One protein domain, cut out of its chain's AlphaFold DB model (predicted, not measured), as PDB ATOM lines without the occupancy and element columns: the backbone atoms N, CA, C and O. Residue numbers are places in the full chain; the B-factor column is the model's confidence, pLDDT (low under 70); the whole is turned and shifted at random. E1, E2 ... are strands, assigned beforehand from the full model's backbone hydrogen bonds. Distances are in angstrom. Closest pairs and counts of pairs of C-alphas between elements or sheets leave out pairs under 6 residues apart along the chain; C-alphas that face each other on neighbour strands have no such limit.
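AT A GLANCE: This is residues 6 to 81 of the 718 residues of an uncharacterized protein of Anaerolineae bacterium SG8_19 (UniProt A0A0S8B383). A long, strongly twisted two-stranded ribbon, E3 with E4, makes the length; E2 and short E1 lie beside different parts of E3, and E5 folds back beside the end of E4. The 76 printed residues include five named strands, E1 to E5, in one branched antiparallel sheet, all strand; E2 to E5 form a meander, each the antiparallel neighbour of the one before. The whole is loose, radius of gyration of the C-alphas 15.5 A, spanning 47 by 27 by 21 A.

HOW THE PARTS SIT: E1, residues 8 to 10, is antiparallel to E3, residues 38 to 49, at 116 degrees; N 48 and O 9, 2.9 A, are within hydrogen-bond range. E2, residues 26 to 32, on the same side of E3, forms a hairpin with it at 158 degrees (N 31 and O 40, 2.8 A). On the other side, E4, residues 57 to 69, forms a hairpin with E3 at 159 degrees (N 45 and O 61, 2.8 A). E5, residues 73 to 75, forms a hairpin with E4 at 135 degrees (N 68 and O 74, 2.9 A).

IN THESE COORDINATES: E1 begins at C-alpha 8 (-4.551, -17.888, 42.325). E2 is 18.7 A long, E3 32.9 A, E4 37.5 A. E5 ends at C-alpha 75 (-21.666, -22.134, 29.458).

THE WHOLE: The printed part has no cut. E1 to E2 is a long link. Residues 6 to 25 and 50 to 57 have pLDDT under 70.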
ATOM      1  N   PHE A   6      -1.131 -18.046  37.846       57.56
ATOM      2  CA  PHE A   6      -0.979 -16.853  38.700       57.56
ATOM      3  C   PHE A   6      -0.883 -17.120  40.218       57.56
ATOM      4  O   PHE A   6      -0.980 -16.175  41.002       57.56
ATOM      5  N   ASN A   7      -0.699 -18.373  40.662       64.00
ATOM      6  CA  ASN A   7      -0.825 -18.781  42.071       64.00
ATOM      7  C   ASN A   7      -2.173 -18.374  42.698       64.00
ATOM      8  O   ASN A   7      -2.269 -18.155  43.907       64.00
ATOM      9  N   LEU A   8      -3.220 -18.266  41.877       58.12
ATOM     10  CA  LEU A   8      -4.551 -17.888  42.325       58.12
ATOM     11  C   LEU A   8      -5.377 -19.133  42.615       58.12
ATOM     12  O   LEU A   8      -5.648 -19.942  41.727       58.12
ATOM     13  N   ARG A   9      -5.826 -19.269  43.863       63.94
ATOM     14  CA  ARG A   9      -6.815 -20.282  44.239       63.94
ATOM     15  C   ARG A   9      -8.150 -19.599  44.512       63.94
ATOM     16  O   ARG A   9      -8.187 -18.714  45.372       63.94
ATOM     17  N   PRO A  10      -9.234 -19.948  43.797       56.97
ATOM     18  CA  PRO A  10     -10.551 -19.439  44.152       56.97
ATOM     19  C   PRO A  10     -10.882 -19.882  45.582       56.97
ATOM     20  O   PRO A  10     -10.590 -21.016  45.961       56.97
ATOM     21  N   ILE A  11     -11.463 -18.990  46.388       56.88
ATOM     22  CA  ILE A  11     -11.930 -19.363  47.730       56.88
ATOM     23  C   ILE A  11     -13.155 -20.261  47.563       56.88
ATOM     24  O   ILE A  11     -14.260 -19.779  47.324       56.88
ATOM     25  N   SER A  12     -12.957 -21.572  47.670       54.53
ATOM     26  CA  SER A  12     -14.032 -22.538  47.873       54.53
ATOM     27  C   SER A  12     -13.969 -23.019  49.318       54.53
ATOM     28  O   SER A  12     -13.065 -23.775  49.671       54.53
ATOM     29  N   ASP A  13     -14.915 -22.600  50.157       37.59
ATOM     30  CA  ASP A  13     -15.125 -23.230  51.465       37.59
ATOM     31  C   ASP A  13     -15.779 -24.598  51.224       37.59
ATOM     32  O   ASP A  13     -16.990 -24.758  51.297       37.59
ATOM     33  N   GLY A  14     -14.972 -25.579  50.826       36.16
ATOM     34  CA  GLY A  14     -15.437 -26.913  50.482       36.16
ATOM     35  C   GLY A  14     -14.302 -27.912  50.592       36.16
ATOM     36  O   GLY A  14     -13.547 -28.116  49.645       36.16
ATOM     37  N   VAL A  15     -14.191 -28.530  51.768       30.06
ATOM     38  CA  VAL A  15     -13.488 -29.805  51.952       30.06
ATOM     39  C   VAL A  15     -14.046 -30.813  50.941       30.06
ATOM     40  O   VAL A  15     -15.235 -30.775  50.625       30.06
ATOM     41  N   GLU A  16     -13.190 -31.697  50.425       29.48
ATOM     42  CA  GLU A  16     -13.557 -32.791  49.521       29.48
ATOM     43  C   GLU A  16     -14.879 -33.466  49.924       29.48
ATOM     44  O   GLU A  16     -14.978 -34.145  50.945       29.48
ATOM     45  N   GLY A  17     -15.905 -33.268  49.097       26.48
ATOM     46  CA  GLY A  17     -17.229 -33.838  49.311       26.48
ATOM     47  C   GLY A  17     -18.338 -32.895  48.873       26.48
ATOM     48  O   GLY A  17     -18.965 -32.290  49.721       26.48
ATOM     49  N   LEU A  18     -18.555 -32.788  47.555       27.95
ATOM     50  CA  LEU A  18     -19.798 -32.392  46.859       27.95
ATOM     51  C   LEU A  18     -20.901 -31.673  47.680       27.95
ATOM     52  O   LEU A  18     -22.062 -32.068  47.617       27.95
ATOM     53  N   ASP A  19     -20.573 -30.575  48.354       27.25
ATOM     54  CA  ASP A  19     -21.538 -29.580  48.815       27.25
ATOM     55  C   ASP A  19     -21.160 -28.251  48.161       27.25
ATOM     56  O   ASP A  19     -20.259 -27.529  48.580       27.25
ATOM     57  N   LEU A  20     -21.826 -27.968  47.039       31.30
ATOM     58  CA  LEU A  20     -21.783 -26.681  46.352       31.30
ATOM     59  C   LEU A  20     -22.606 -25.664  47.158       31.30
ATOM     60  O   LEU A  20     -23.635 -25.185  46.685       31.30
ATOM     61  N   GLU A  21     -22.165 -25.302  48.362       34.69
ATOM     62  CA  GLU A  21     -22.510 -23.985  48.899       34.69
ATOM     63  C   GLU A  21     -21.643 -22.965  48.155       34.69
ATOM     64  O   GLU A  21     -20.550 -22.586  48.564       34.69
ATOM     65  N   SER A  22     -22.112 -22.585  46.964       43.84
ATOM     66  CA  SER A  22     -21.510 -21.525  46.165       43.84
ATOM     67  C   SER A  22     -21.410 -20.266  47.019       43.84
ATOM     68  O   SER A  22     -22.442 -19.779  47.492       43.84
ATOM     69  N   GLN A  23     -20.211 -19.697  47.166       50.66
ATOM     70  CA  GLN A  23     -20.115 -18.298  47.570       50.66
ATOM     71  C   GLN A  23     -21.032 -17.492  46.643       50.66
ATOM     72  O   GLN A  23     -20.937 -17.619  45.420       50.66
ATOM     73  N   GLU A  24     -21.959 -16.716  47.212       55.84
ATOM     74  CA  GLU A  24     -22.789 -15.813  46.417       55.84
ATOM     75  C   GLU A  24     -21.852 -14.894  45.633       55.84
ATOM     76  O   GLU A  24     -21.148 -14.063  46.218       55.84
ATOM     77  N   ALA A  25     -21.820 -15.073  44.311       61.69
ATOM     78  CA  ALA A  25     -21.101 -14.194  43.410       61.69
ATOM     79  C   ALA A  25     -21.532 -12.750  43.709       61.69
ATOM     80  O   ALA A  25     -22.724 -12.425  43.695       61.69
ATOM     81  N   LYS A  26     -20.573 -11.890  44.057       72.62
ATOM     82  CA  LYS A  26     -20.855 -10.493  44.401       72.62
ATOM     83  C   LYS A  26     -20.831  -9.653  43.130       72.62
ATOM     84  O   LYS A  26     -20.079  -9.941  42.204       72.62
ATOM     85  N   ASN A  27     -21.656  -8.606  43.107       81.75
ATOM     86  CA  ASN A  27     -21.739  -7.648  41.999       81.75
ATOM     87  C   ASN A  27     -21.988  -8.314  40.631       81.75
ATOM     88  O   ASN A  27     -21.254  -8.078  39.677       81.75
ATOM     89  N   VAL A  28     -23.026  -9.152  40.545       87.38
ATOM     90  CA  VAL A  28     -23.400  -9.828  39.295       87.38
ATOM     91  C   VAL A  28     -24.108  -8.860  38.347       87.38
ATOM     92  O   VAL A  28     -25.179  -8.339  38.666       87.38
ATOM     93  N   GLU A  29     -23.546  -8.679  37.159       91.75
ATOM     94  CA  GLU A  29     -24.164  -7.975  36.039       91.75
ATOM     95  C   GLU A  29     -24.508  -8.975  34.932       91.75
ATOM     96  O   GLU A  29     -23.704  -9.836  34.582       91.75
ATOM     97  N   VAL A  30     -25.725  -8.884  34.388       90.88
ATOM     98  CA  VAL A  30     -26.200  -9.776  33.322       90.88
ATOM     99  C   VAL A  30     -26.624  -8.946  32.123       90.88
ATOM    100  O   VAL A  30     -27.578  -8.168  32.200       90.88
ATOM    101  N   VAL A  31     -25.959  -9.168  30.994       92.88
ATOM    102  CA  VAL A  31     -26.285  -8.555  29.708       92.88
ATOM    103  C   VAL A  31     -26.820  -9.634  28.776       92.88
ATOM    104  O   VAL A  31     -26.114 -10.569  28.408       92.88
ATOM    105  N   LEU A  32     -28.092  -9.522  28.393       90.75
ATOM    106  CA  LEU A  32     -28.736 -10.442  27.454       90.75
ATOM    107  C   LEU A  32     -28.632  -9.908  26.027       90.75
ATOM    108  O   LEU A  32     -28.811  -8.709  25.795       90.75
ATOM    109  N   SER A  33     -28.416 -10.798  25.056       90.44
ATOM    110  CA  SER A  33     -28.539 -10.413  23.652       90.44
ATOM    111  C   SER A  33     -29.984 -10.020  23.315       90.44
ATOM    112  O   SER A  33     -30.924 -10.521  23.941       90.44
ATOM    113  N   PRO A  34     -30.213  -9.144  22.316       91.12
ATOM    114  CA  PRO A  34     -31.559  -8.671  21.969       91.12
ATOM    115  C   PRO A  34     -32.552  -9.784  21.601       91.12
ATOM    116  O   PRO A  34     -33.759  -9.613  21.749       91.12
ATOM    117  N   ASP A  35     -32.044 -10.913  21.108       91.88
ATOM    118  CA  ASP A  35     -32.804 -12.112  20.745       91.88
ATOM    119  C   ASP A  35     -32.910 -13.140  21.888       91.88
ATOM    120  O   ASP A  35     -33.512 -14.196  21.700       91.88
ATOM    121  N   LEU A  36     -32.347 -12.837  23.065       90.50
ATOM    122  CA  LEU A  36     -32.301 -13.694  24.253       90.50
ATOM    123  C   LEU A  36     -31.654 -15.069  24.007       90.50
ATOM    124  O   LEU A  36     -31.943 -16.026  24.724       90.50
ATOM    125  N   SER A  37     -30.786 -15.178  22.999       91.56
ATOM    126  CA  SER A  37     -30.065 -16.414  22.674       91.56
ATOM    127  C   SER A  37     -28.701 -16.522  23.366       91.56
ATOM    128  O   SER A  37     -28.108 -17.601  23.401       91.56
ATOM    129  N   SER A  38     -28.202 -15.429  23.944       90.31
ATOM    130  CA  SER A  38     -26.950 -15.388  24.694       90.31
ATOM    131  C   SER A  38     -27.037 -14.457  25.904       90.31
ATOM    132  O   SER A  38     -27.845 -13.525  25.934       90.31
ATOM    133  N   ALA A  39     -26.223 -14.744  26.914       92.12
ATOM    134  CA  ALA A  39     -26.089 -13.950  28.123       92.12
ATOM    135  C   ALA A  39     -24.606 -13.809  28.461       92.12
ATOM    136  O   ALA A  39     -23.899 -14.811  28.551       92.12
ATOM    137  N   GLU A  40     -24.143 -12.585  28.656       91.69
ATOM    138  CA  GLU A  40     -22.859 -12.290  29.280       91.69
ATOM    139  C   GLU A  40     -23.116 -12.018  30.762       91.69
ATOM    140  O   GLU A  40     -23.917 -11.149  31.109       91.69
ATOM    141  N   ILE A  41     -22.483 -12.801  31.630       91.44
ATOM    142  CA  ILE A  41     -22.579 -12.665  33.079       91.44
ATOM    143  C   ILE A  41     -21.217 -12.218  33.587       91.44
ATOM    144  O   ILE A  41     -20.246 -12.967  33.480       91.44
ATOM    145  N   GLN A  42     -21.154 -11.019  34.150       91.31
ATOM    146  CA  GLN A  42     -19.969 -10.516  34.831       91.31
ATOM    147  C   GLN A  42     -20.164 -10.623  36.337       91.31
ATOM    148  O   GLN A  42     -21.237 -10.305  36.843       91.31
ATOM    149  N   PHE A  43     -19.152 -11.090  37.057       90.50
ATOM    150  CA  PHE A  43     -19.222 -11.230  38.508       90.50
ATOM    151  C   PHE A  43     -17.843 -11.121  39.143       90.50
ATOM    152  O   PHE A  43     -16.838 -11.478  38.531       90.50
ATOM    153  N   ASP A  44     -17.790 -10.643  40.382       91.12
ATOM    154  CA  ASP A  44     -16.534 -10.526  41.112       91.12
ATOM    155  C   ASP A  44     -16.233 -11.859  41.826       91.12
ATOM    156  O   ASP A  44     -17.041 -12.355  42.616       91.12
ATOM    157  N   GLN A  45     -15.062 -12.434  41.547       86.69
ATOM    158  CA  GLN A  45     -14.572 -13.684  42.127       86.69
ATOM    159  C   GLN A  45     -13.388 -13.398  43.052       86.69
ATOM    160  O   GLN A  45     -12.406 -12.773  42.644       86.69
ATOM    161  N   ALA A  46     -13.471 -13.888  44.290       84.50
ATOM    162  CA  ALA A  46     -12.398 -13.775  45.268       84.50
ATOM    163  C   ALA A  46     -11.359 -14.896  45.091       84.50
ATOM    164  O   ALA A  46     -11.711 -16.075  44.963       84.50
ATOM    165  N   TYR A  47     -10.084 -14.520  45.146       80.38
ATOM    166  CA  TYR A  47      -8.932 -15.413  45.068       80.38
ATOM    167  C   TYR A  47      -8.011 -15.216  46.266       80.38
ATOM    168  O   TYR A  47      -7.770 -14.085  46.690       80.38
ATOM    169  N   LEU A  48      -7.458 -16.314  46.776       78.44
ATOM    170  CA  LEU A  48      -6.344 -16.289  47.719       78.44
ATOM    171  C   LEU A  48      -5.031 -16.199  46.955       78.44
ATOM    172  O   LEU A  48      -4.807 -16.950  46.004       78.44
ATOM    173  N   ILE A  49      -4.164 -15.305  47.422       71.25
ATOM    174  CA  ILE A  49      -2.782 -15.181  46.972       71.25
ATOM    175  C   ILE A  49      -1.888 -15.842  48.019       71.25
ATOM    176  O   ILE A  49      -1.838 -15.368  49.156       71.25
ATOM    177  N   GLY A  50      -1.149 -16.889  47.649       62.69
ATOM    178  CA  GLY A  50      -0.101 -17.436  48.513       62.69
ATOM    179  C   GLY A  50       0.270 -18.895  48.262       62.69
ATOM    180  O   GLY A  50      -0.464 -19.655  47.631       62.69
ATOM    181  N   ASP A  51       1.417 -19.268  48.832       54.22
ATOM    182  CA  ASP A  51       2.009 -20.606  48.805       54.22
ATOM    183  C   ASP A  51       1.547 -21.400  50.053       54.22
ATOM    184  O   ASP A  51       2.309 -21.577  51.004       54.22
ATOM    185  N   GLY A  52       0.283 -21.837  50.098       46.41
ATOM    186  CA  GLY A  52      -0.233 -22.738  51.151       46.41
ATOM    187  C   GLY A  52      -1.027 -22.094  52.306       46.41
ATOM    188  O   GLY A  52      -1.207 -20.883  52.369       46.41
ATOM    189  N   GLU A  53      -1.552 -22.951  53.194       40.16
ATOM    190  CA  GLU A  53      -2.717 -22.801  54.105       40.16
ATOM    191  C   GLU A  53      -2.759 -21.627  55.114       40.16
ATOM    192  O   GLU A  53      -3.717 -21.522  55.882       40.16
ATOM    193  N   GLN A  54      -1.797 -20.702  55.140       43.78
ATOM    194  CA  GLN A  54      -1.866 -19.544  56.041       43.78
ATOM    195  C   GLN A  54      -2.356 -18.285  55.322       43.78
ATOM    196  O   GLN A  54      -1.635 -17.706  54.519       43.78
ATOM    197  N   ALA A  55      -3.591 -17.880  55.658       44.66
ATOM    198  CA  ALA A  55      -4.245 -16.588  55.402       44.66
ATOM    199  C   ALA A  55      -3.584 -15.708  54.321       44.66
ATOM    200  O   ALA A  55      -3.016 -14.653  54.612       44.66
ATOM    201  N   GLY A  56      -3.674 -16.146  53.063       58.03
ATOM    202  CA  GLY A  56      -3.277 -15.340  51.915       58.03
ATOM    203  C   GLY A  56      -4.068 -14.033  51.846       58.03
ATOM    204  O   GLY A  56      -5.214 -13.952  52.295       58.03
ATOM    205  N   THR A  57      -3.471 -12.993  51.264       68.56
ATOM    206  CA  THR A  57      -4.223 -11.771  50.941       68.56
ATOM    207  C   THR A  57      -5.281 -12.126  49.897       68.56
ATOM    208  O   THR A  57      -4.972 -12.786  48.906       68.56
ATOM    209  N   THR A  58      -6.532 -11.727  50.123       81.31
ATOM    210  CA  THR A  58      -7.613 -11.943  49.154       81.31
ATOM    211  C   THR A  58      -7.656 -10.800  48.147       81.31
ATOM    212  O   THR A  58      -7.669  -9.636  48.546       81.31
ATOM    213  N   VAL A  59      -7.736 -11.120  46.856       86.31
ATOM    214  CA  VAL A  59      -8.044 -10.156  45.785       86.31
ATOM    215  C   VAL A  59      -9.301 -10.562  45.042       86.31
ATOM    216  O   VAL A  59      -9.654 -11.738  45.008       86.31
ATOM    217  N   ASN A  60      -9.970  -9.585  44.435       88.38
ATOM    218  CA  ASN A  60     -11.146  -9.829  43.615       88.38
ATOM    219  C   ASN A  60     -10.816  -9.536  42.152       88.38
ATOM    220  O   ASN A  60     -10.300  -8.463  41.839       88.38
ATOM    221  N   LEU A  61     -11.139 -10.479  41.273       89.38
ATOM    222  CA  LEU A  61     -11.088 -10.291  39.827       89.38
ATOM    223  C   LEU A  61     -12.498 -10.404  39.260       89.38
ATOM    224  O   LEU A  61     -13.272 -11.268  39.679       89.38
ATOM    225  N   ARG A  62     -12.832  -9.556  38.291       91.94
ATOM    226  CA  ARG A  62     -14.098  -9.646  37.571       91.94
ATOM    227  C   ARG A  62     -14.012 -10.699  36.483       91.94
ATOM    228  O   ARG A  62     -13.288 -10.542  35.504       91.94
ATOM    229  N   GLN A  63     -14.779 -11.760  36.663       90.50
ATOM    230  CA  GLN A  63     -14.927 -12.845  35.711       90.50
ATOM    231  C   GLN A  63     -16.041 -12.536  34.721       90.50
ATOM    232  O   GLN A  63     -17.019 -11.873  35.068       90.50
ATOM    233  N   THR A  64     -15.903 -13.049  33.500       89.56
ATOM    234  CA  THR A  64     -16.952 -12.987  32.479       89.56
ATOM    235  C   THR A  64     -17.299 -14.398  32.018       89.56
ATOM    236  O   THR A  64     -16.476 -15.088  31.424       89.56
ATOM    237  N   ALA A  65     -18.534 -14.827  32.264       89.06
ATOM    238  CA  ALA A  65     -19.073 -16.088  31.777       89.06
ATOM    239  C   ALA A  65     -20.082 -15.831  30.656       89.06
ATOM    240  O   ALA A  65     -21.038 -15.074  30.820       89.06
ATOM    241  N   VAL A  66     -19.895 -16.492  29.515       89.31
ATOM    242  CA  VAL A  66     -20.816 -16.395  28.379       89.31
ATOM    243  C   VAL A  66     -21.691 -17.638  28.340       89.31
ATOM    244  O   VAL A  66     -21.205 -18.760  28.233       89.31
ATOM    245  N   TYR A  67     -23.003 -17.446  28.397       91.12
ATOM    246  CA  TYR A  67     -23.987 -18.505  28.234       91.12
ATOM    247  C   TYR A  67     -24.694 -18.374  26.894       91.12
ATOM    248  O   TYR A  67     -24.966 -17.274  26.415       91.12
ATOM    249  N   ARG A  68     -25.036 -19.514  26.294       91.62
ATOM    250  CA  ARG A  68     -25.851 -19.572  25.077       91.62
ATOM    251  C   ARG A  68     -27.020 -20.520  25.234       91.62
ATOM    252  O   ARG A  68     -26.912 -21.564  25.878       91.62
ATOM    253  N   LEU A  69     -28.134 -20.141  24.626       89.94
ATOM    254  CA  LEU A  69     -29.369 -20.899  24.623       89.94
ATOM    255  C   LEU A  69     -29.343 -21.925  23.482       89.94
ATOM    256  O   LEU A  69     -29.497 -21.580  22.312       89.94
ATOM    257  N   GLY A  70     -29.137 -23.193  23.842       87.75
ATOM    258  CA  GLY A  70     -29.473 -24.342  22.999       87.75
ATOM    259  C   GLY A  70     -30.854 -24.881  23.380       87.75
ATOM    260  O   GLY A  70     -31.815 -24.129  23.496       87.75
ATOM    261  N   GLU A  71     -30.948 -26.181  23.678       88.06
ATOM    262  CA  GLU A  71     -32.126 -26.751  24.367       88.06
ATOM    263  C   GLU A  71     -32.241 -26.276  25.828       88.06
ATOM    264  O   GLU A  71     -33.310 -26.314  26.436       88.06
ATOM    265  N   ARG A  72     -31.119 -25.816  26.390       89.81
ATOM    266  CA  ARG A  72     -30.977 -25.166  27.694       89.81
ATOM    267  C   ARG A  72     -29.831 -24.159  27.622       89.81
ATOM    268  O   ARG A  72     -29.025 -24.212  26.691       89.81
ATOM    269  N   TRP A  73     -29.748 -23.268  28.604       89.00
ATOM    270  CA  TRP A  73     -28.592 -22.392  28.771       89.00
ATOM    271  C   TRP A  73     -27.352 -23.219  29.114       89.00
ATOM    272  O   TRP A  73     -27.378 -24.023  30.047       89.00
ATOM    273  N   LEU A  74     -26.284 -23.039  28.345       90.00
ATOM    274  CA  LEU A  74     -25.001 -23.711  28.533       90.00
ATOM    275  C   LEU A  74     -23.890 -22.670  28.588       90.00
ATOM    276  O   LEU A  74     -23.912 -21.721  27.804       90.00
ATOM    277  N   LEU A  75     -22.923 -22.874  29.483       87.81
ATOM    278  CA  LEU A  75     -21.666 -22.134  29.458       87.81
ATOM    279  C   LEU A  75     -20.967 -22.428  28.124       87.81
ATOM    280  O   LEU A  75     -20.838 -23.588  27.729       87.81
ATOM    281  N   ALA A  76     -20.567 -21.381  27.416       87.19
ATOM    282  CA  ALA A  76     -19.987 -21.458  26.086       87.19
ATOM    283  C   ALA A  76     -18.770 -20.525  25.987       87.19
ATOM    284  O   ALA A  76     -18.765 -19.465  26.611       87.19
ATOM    285  N   PRO A  77     -17.751 -20.870  25.179       84.38
ATOM    286  CA  PRO A  77     -16.651 -19.954  24.920       84.38
ATOM    287  C   PRO A  77     -17.165 -18.682  24.217       84.38
ATOM    288  O   PRO A  77     -18.094 -18.762  23.390       84.38
ATOM    289  N   PRO A  78     -16.579 -17.507  24.508       86.38
ATOM    290  CA  PRO A  78     -16.938 -16.279  23.816       86.38
ATOM    291  C   PRO A  78     -16.713 -16.377  22.298       86.38
ATOM    292  O   PRO A  78     -15.920 -17.176  21.807       86.38
ATOM    293  N   GLN A  79     -17.487 -15.609  21.532       85.94
ATOM    294  CA  GLN A  79     -17.387 -15.544  20.066       85.94
ATOM    295  C   GLN A  79     -16.369 -14.479  19.644       85.94
ATOM    296  O   GLN A  79     -16.011 -13.626  20.445       85.94
ATOM    297  N   LYS A  80     -15.941 -14.469  18.379       86.44
ATOM    298  CA  LYS A  80     -14.947 -13.496  17.896       86.44
ATOM    299  C   LYS A  80     -15.387 -12.041  18.108       86.44
ATOM    300  O   LYS A  80     -14.579 -11.177  18.424       86.44
ATOM    301  N   GLU A  81     -16.682 -11.767  17.979       87.94
ATOM    302  CA  GLU A  81     -17.259 -10.436  18.183       87.94
ATOM    303  C   GLU A  81     -17.138  -9.942  19.633       87.94
ATOM    304  O   GLU A  81     -17.128  -8.735  19.852       87.94
TER     305      GLU A  81